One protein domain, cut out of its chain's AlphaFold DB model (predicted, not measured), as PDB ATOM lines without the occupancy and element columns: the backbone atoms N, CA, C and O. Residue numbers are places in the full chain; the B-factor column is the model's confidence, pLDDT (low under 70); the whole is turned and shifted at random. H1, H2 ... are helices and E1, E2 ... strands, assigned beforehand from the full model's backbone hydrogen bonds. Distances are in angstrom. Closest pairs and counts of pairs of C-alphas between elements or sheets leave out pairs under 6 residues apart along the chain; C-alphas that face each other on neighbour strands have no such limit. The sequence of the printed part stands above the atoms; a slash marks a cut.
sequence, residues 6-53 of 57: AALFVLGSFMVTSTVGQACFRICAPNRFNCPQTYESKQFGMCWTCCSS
ATOM      1  N   ALA A   6     138.976  99.497 123.021       53.03
ATOM      2  CA  ALA A   6     137.712  98.971 122.490       53.03
ATOM      3  C   ALA A   6     136.495  99.866 122.798       53.03
ATOM      4  O   ALA A   6     135.555  99.911 122.010       53.03
ATOM      5  N   ALA A   7     136.513 100.616 123.906       52.75
ATOM      6  CA  ALA A   7     135.360 101.417 124.326       52.75
ATOM      7  C   ALA A   7     135.113 102.651 123.436       52.75
ATOM      8  O   ALA A   7     133.971 103.072 123.264       52.75
ATOM      9  N   LEU A   8     136.165 103.207 122.825       54.03
ATOM     10  CA  LEU A   8     136.053 104.389 121.958       54.03
ATOM     11  C   LEU A   8     135.513 104.064 120.560       54.03
ATOM     12  O   LEU A   8     134.915 104.928 119.925       54.03
ATOM     13  N   PHE A   9     135.672 102.826 120.085       53.12
ATOM     14  CA  PHE A   9     135.174 102.434 118.763       53.12
ATOM     15  C   PHE A   9     133.667 102.149 118.743       53.12
ATOM     16  O   PHE A   9     133.044 102.304 117.697       53.12
ATOM     17  N   VAL A  10     133.057 101.796 119.880       55.12
ATOM     18  CA  VAL A  10     131.624 101.442 119.939       55.12
ATOM     19  C   VAL A  10     130.718 102.682 119.944       55.12
ATOM     20  O   VAL A  10     129.633 102.651 119.368       55.12
ATOM     21  N   LEU A  11     131.166 103.808 120.509       55.53
ATOM     22  CA  LEU A  11     130.412 105.073 120.459       55.53
ATOM     23  C   LEU A  11     130.400 105.706 119.056       55.53
ATOM     24  O   LEU A  11     129.483 106.455 118.729       55.53
ATOM     25  N   GLY A  12     131.381 105.378 118.208       55.03
ATOM     26  CA  GLY A  12     131.449 105.846 116.821       55.03
ATOM     27  C   GLY A  12     130.480 105.139 115.864       55.03
ATOM     28  O   GLY A  12     130.247 105.634 114.766       55.03
ATOM     29  N   SER A  13     129.890 104.005 116.263       55.16
ATOM     30  CA  SER A  13     128.953 103.236 115.427       55.16
ATOM     31  C   SER A  13     127.504 103.730 115.500       55.16
ATOM     32  O   SER A  13     126.669 103.263 114.733       55.16
ATOM     33  N   PHE A  14     127.190 104.682 116.386       50.19
ATOM     34  CA  PHE A  14     125.873 105.333 116.439       50.19
ATOM     35  C   PHE A  14     125.824 106.624 115.605       50.19
ATOM     36  O   PHE A  14     125.022 107.519 115.856       50.19
ATOM     37  N   MET A  15     126.699 106.745 114.607       56.84
ATOM     38  CA  MET A  15     126.570 107.738 113.551       56.84
ATOM     39  C   MET A  15     126.309 107.018 112.228       56.84
ATOM     40  O   MET A  15     127.031 106.091 111.882       56.84
ATOM     41  N   VAL A  16     125.316 107.526 111.485       51.09
ATOM     42  CA  VAL A  16     124.863 107.126 110.137       51.09
ATOM     43  C   VAL A  16     123.731 106.087 110.179       51.09
ATOM     44  O   VAL A  16     123.927 104.887 110.282       51.09
ATOM     45  N   THR A  17     122.471 106.506 110.071       46.81
ATOM     46  CA  THR A  17     121.910 106.797 108.743       46.81
ATOM     47  C   THR A  17     120.806 107.852 108.831       46.81
ATOM     48  O   THR A  17     119.666 107.577 109.193       46.81
ATOM     49  N   SER A  18     121.125 109.081 108.451       51.53
ATOM     50  CA  SER A  18     120.148 110.014 107.866       51.53
ATOM     51  C   SER A  18     120.848 110.822 106.778       51.53
ATOM     52  O   SER A  18     120.699 112.033 106.660       51.53
ATOM     53  N   THR A  19     121.693 110.144 106.004       54.22
ATOM     54  CA  THR A  19     122.345 110.715 104.831       54.22
ATOM     55  C   THR A  19     121.308 110.680 103.711       54.22
ATOM     56  O   THR A  19     120.979 109.613 103.204       54.22
ATOM     57  N   VAL A  20     120.749 111.858 103.403       57.81
ATOM     58  CA  VAL A  20     119.567 112.113 102.553       57.81
ATOM     59  C   VAL A  20     118.241 111.731 103.228       57.81
ATOM     60  O   VAL A  20     117.570 110.768 102.866       57.81
ATOM     61  N   GLY A  21     117.856 112.502 104.250       62.34
ATOM     62  CA  GLY A  21     116.566 112.346 104.920       62.34
ATOM     63  C   GLY A  21     115.411 112.501 103.930       62.34
ATOM     64  O   GLY A  21     115.149 113.596 103.440       62.34
ATOM     65  N   GLN A  22     114.721 111.400 103.634       73.12
ATOM     66  CA  GLN A  22     113.456 111.440 102.908       73.12
ATOM     67  C   GLN A  22     112.501 112.392 103.637       73.12
ATOM     68  O   GLN A  22     112.372 112.336 104.862       73.12
ATOM     69  N   ALA A  23     111.831 113.277 102.897       83.75
ATOM     70  CA  ALA A  23     110.843 114.171 103.486       83.75
ATOM     71  C   ALA A  23     109.654 113.342 103.990       83.75
ATOM     72  O   ALA A  23     108.873 112.826 103.193       83.75
ATOM     73  N   CYS A  24     109.530 113.194 105.306       87.44
ATOM     74  CA  CYS A  24     108.429 112.475 105.933       87.44
ATOM     75  C   CYS A  24     107.399 113.434 106.520       87.44
ATOM     76  O   CYS A  24     107.730 114.513 107.021       87.44
ATOM     77  N   PHE A  25     106.138 113.016 106.505       87.12
ATOM     78  CA  PHE A  25     105.090 113.694 107.247       87.12
ATOM     79  C   PHE A  25     105.358 113.575 108.748       87.12
ATOM     80  O   PHE A  25     105.787 112.537 109.258       87.12
ATOM     81  N   ARG A  26     105.086 114.655 109.478       88.06
ATOM     82  CA  ARG A  26     105.216 114.702 110.939       88.06
ATOM     83  C   ARG A  26     103.939 114.186 111.602       88.06
ATOM     84  O   ARG A  26     103.288 114.910 112.344       88.06
ATOM     85  N   ILE A  27     103.569 112.950 111.281       89.12
ATOM     86  CA  ILE A  27     102.399 112.263 111.835       89.12
ATOM     87  C   ILE A  27     102.811 110.915 112.424       89.12
ATOM     88  O   ILE A  27     103.694 110.245 111.896       89.12
ATOM     89  N   CYS A  28     102.166 110.535 113.524       90.19
ATOM     90  CA  CYS A  28     102.246 109.197 114.099       90.19
ATOM     91  C   CYS A  28     100.844 108.596 114.053       90.19
ATOM     92  O   CYS A  28      99.981 108.956 114.851       90.19
ATOM     93  N   ALA A  29     100.609 107.710 113.090       91.75
ATOM     94  CA  ALA A  29      99.387 106.925 113.040       91.75
ATOM     95  C   ALA A  29      99.603 105.584 113.761       91.75
ATOM     96  O   ALA A  29     100.648 104.959 113.567       91.75
ATOM     97  N   PRO A  30      98.629 105.102 114.555       92.94
ATOM     98  CA  PRO A  30      98.737 103.804 115.225       92.94
ATOM     99  C   PRO A  30      98.671 102.626 114.241       92.94
ATOM    100  O   PRO A  30      99.177 101.549 114.532       92.94
ATOM    101  N   ASN A  31      98.074 102.830 113.063       92.69
ATOM    102  CA  ASN A  31      97.912 101.819 112.022       92.69
ATOM    103  C   ASN A  31      98.433 102.337 110.679       92.69
ATOM    104  O   ASN A  31      98.456 103.546 110.434       92.69
ATOM    105  N   ARG A  32      98.806 101.414 109.787       90.88
ATOM    106  CA  ARG A  32      99.204 101.739 108.414       90.88
ATOM    107  C   ARG A  32      98.036 102.393 107.673       90.88
ATOM    108  O   ARG A  32      96.931 101.860 107.670       90.88
ATOM    109  N   PHE A  33      98.296 103.520 107.021       90.81
ATOM    110  CA  PHE A  33      97.305 104.284 106.264       90.81
ATOM    111  C   PHE A  33      97.797 104.559 104.840       90.81
ATOM    112  O   PHE A  33      98.978 104.380 104.529       90.81
ATOM    113  N   ASN A  34      96.872 104.954 103.962       92.75
ATOM    114  CA  ASN A  34      97.179 105.199 102.559       92.75
ATOM    115  C   ASN A  34      97.902 106.540 102.381       92.75
ATOM    116  O   ASN A  34      97.415 107.579 102.829       92.75
ATOM    117  N   CYS A  35      99.050 106.511 101.707       90.50
ATOM    118  CA  CYS A  35      99.835 107.702 101.408       90.50
ATOM    119  C   CYS A  35      99.416 108.324 100.067       90.50
ATOM    120  O   CYS A  35      98.955 107.608  99.173       90.50
ATOM    121  N   PRO A  36      99.578 109.649  99.896       87.44
ATOM    122  CA  PRO A  36      99.388 110.287  98.599       87.44
ATOM    123  C   PRO A  36     100.408 109.769  97.572       87.44
ATOM    124  O   PRO A  36     101.470 109.256  97.931       87.44
ATOM    125  N   GLN A  37     100.099 109.930  96.282       81.88
ATOM    126  CA  GLN A  37     100.992 109.535  95.189       81.88
ATOM    127  C   GLN A  37     102.380 110.162  95.401       81.88
ATOM    128  O   GLN A  37     102.463 111.346  95.721       81.88
ATOM    129  N   THR A  38     103.454 109.379  95.229       83.75
ATOM    130  CA  THR A  38     104.874 109.723  95.518       83.75
ATOM    131  C   THR A  38     105.332 109.631  96.982       83.75
ATOM    132  O   THR A  38     106.490 109.927  97.279       83.75
ATOM    133  N   TYR A  39     104.466 109.177  97.891       88.12
ATOM    134  CA  TYR A  39     104.830 108.877  99.275       88.12
ATOM    135  C   TYR A  39     104.603 107.400  99.599       88.12
ATOM    136  O   TYR A  39     103.626 106.791  99.166       88.12
ATOM    137  N   GLU A  40     105.483 106.839 100.418       90.75
ATOM    138  CA  GLU A  40     105.414 105.463 100.896       90.75
ATOM    139  C   GLU A  40     105.187 105.415 102.403       90.75
ATOM    140  O   GLU A  40     105.757 106.197 103.167       90.75
ATOM    141  N   SER A  41     104.367 104.461 102.845       90.56
ATOM    142  CA  SER A  41     104.111 104.228 104.265       90.56
ATOM    143  C   SER A  41     105.344 103.609 104.925       90.56
ATOM    144  O   SER A  41     105.732 102.495 104.564       90.56
ATOM    145  N   LYS A  42     105.924 104.283 105.915       88.56
ATOM    146  CA  LYS A  42     107.051 103.794 106.711       88.56
ATOM    147  C   LYS A  42     106.671 103.684 108.178       88.56
ATOM    148  O   LYS A  42     105.942 104.526 108.701       88.56
ATOM    149  N   GLN A  43     107.179 102.646 108.830       89.25
ATOM    150  CA  GLN A  43     106.985 102.422 110.255       89.25
ATOM    151  C   GLN A  43     108.230 102.873 111.023       89.25
ATOM    152  O   GLN A  43     109.337 102.415 110.749       89.25
ATOM    153  N   PHE A  44     108.037 103.754 112.000       85.81
ATOM    154  CA  PHE A  44     109.053 104.188 112.951       85.81
ATOM    155  C   PHE A  44     108.620 103.770 114.357       85.81
ATOM    156  O   PHE A  44     107.714 104.360 114.948       85.81
ATOM    157  N   GLY A  45     109.246 102.718 114.888       87.81
ATOM    158  CA  GLY A  45     108.828 102.111 116.152       87.81
ATOM    159  C   GLY A  45     107.385 101.603 116.072       87.81
ATOM    160  O   GLY A  45     107.075 100.716 115.280       87.81
ATOM    161  N   MET A  46     106.494 102.187 116.874       89.19
ATOM    162  CA  MET A  46     105.058 101.861 116.881       89.19
ATOM    163  C   MET A  46     104.217 102.783 115.983       89.19
ATOM    164  O   MET A  46     103.009 102.597 115.878       89.19
ATOM    165  N   CYS A  47     104.831 103.784 115.355       90.44
ATOM    166  CA  CYS A  47     104.137 104.777 114.545       90.44
ATOM    167  C   CYS A  47     104.251 104.458 113.057       90.44
ATOM    168  O   CYS A  47     105.326 104.115 112.567       90.44
ATOM    169  N   TRP A  48     103.176 104.695 112.317       93.75
ATOM    170  CA  TRP A  48     103.193 104.780 110.862       93.75
ATOM    171  C   TRP A  48     103.218 106.237 110.414       93.75
ATOM    172  O   TRP A  48     102.520 107.085 110.970       93.75
ATOM    173  N   THR A  49     103.994 106.518 109.373       92.50
ATOM    174  CA  THR A  49     104.017 107.807 108.678       92.50
ATOM    175  C   THR A  49     104.177 107.599 107.173       92.50
ATOM    176  O   THR A  49     104.440 106.488 106.717       92.50
ATOM    177  N   CYS A  50     104.033 108.663 106.392       92.31
ATOM    178  CA  CYS A  50     104.326 108.672 104.965       92.31
ATOM    179  C   CYS A  50     105.633 109.419 104.707       92.31
ATOM    180  O   CYS A  50     105.794 110.552 105.160       92.31
ATOM    181  N   CYS A  51     106.541 108.814 103.950       90.38
ATOM    182  CA  CYS A  51     107.803 109.417 103.534       90.38
ATOM    183  C   CYS A  51     107.870 109.535 102.018       90.38
ATOM    184  O   CYS A  51     107.443 108.632 101.305       90.38
ATOM    185  N   SER A  52     108.399 110.650 101.524       86.56
ATOM    186  CA  SER A  52     108.597 110.884 100.099       86.56
ATOM    187  C   SER A  52     109.548 109.834  99.538       86.56
ATOM    188  O   SER A  52     110.649 109.641 100.058       86.56
ATOM    189  N   SER A  53     109.130 109.175  98.459       74.38
ATOM    190  CA  SER A  53     109.965 108.213  97.740       74.38
ATOM    191  C   SER A  53     111.026 108.893  96.872       74.38
ATOM    192  O   SER A  53     111.833 108.208  96.250       74.38
TER     193      SER A  53
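AT A GLANCE: This is residues 6 to 53 of the 57 residues of an uncharacterized protein of Rhizopus microsporus ATCC 52813 (UniProt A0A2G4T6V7). Residues 6 to 20, with the short helix H1, stick out as a tail from a small compact head, where residues 21 to 38 loop round the hairpin of E1 and E2. The 48 printed residues hold H1, E1 and E2 in that order, the strands making an antiparallel sheet; the class is mixed, with under half of the residues in named elements. The whole is only just extended, close to loose, with a radius of gyration of the C-alphas of 14.7 A; it spans 46 by 22 by 13 A, the tail making the length.

HOW THE PARTS SIT: In H1, residues 6 to 14, 0 of 5 O i to N i+4 pairs and 2 of 6 O i to N i+3 pairs are within hydrogen-bond range. E1, residues 39 to 44, and E2, residues 47 to 52, form an antiparallel hairpin, 145 degrees between directions; look for N 42 and O 49, 2.8 A apart, within hydrogen-bond range. H1 and E2 are apart.

IN THESE COORDINATES: Find C-alpha 6 at (137.712, 98.971, 122.490); H1 runs 14.7 A from there. E1 runs 15.1 A, and E2 16.3 A to C-alpha 52 at (108.597, 110.884, 100.099).

THE WHOLE: The printed part has no cut. H1 to E1 is a long link of 24 residues. Residues 6 to 21 have pLDDT under 70.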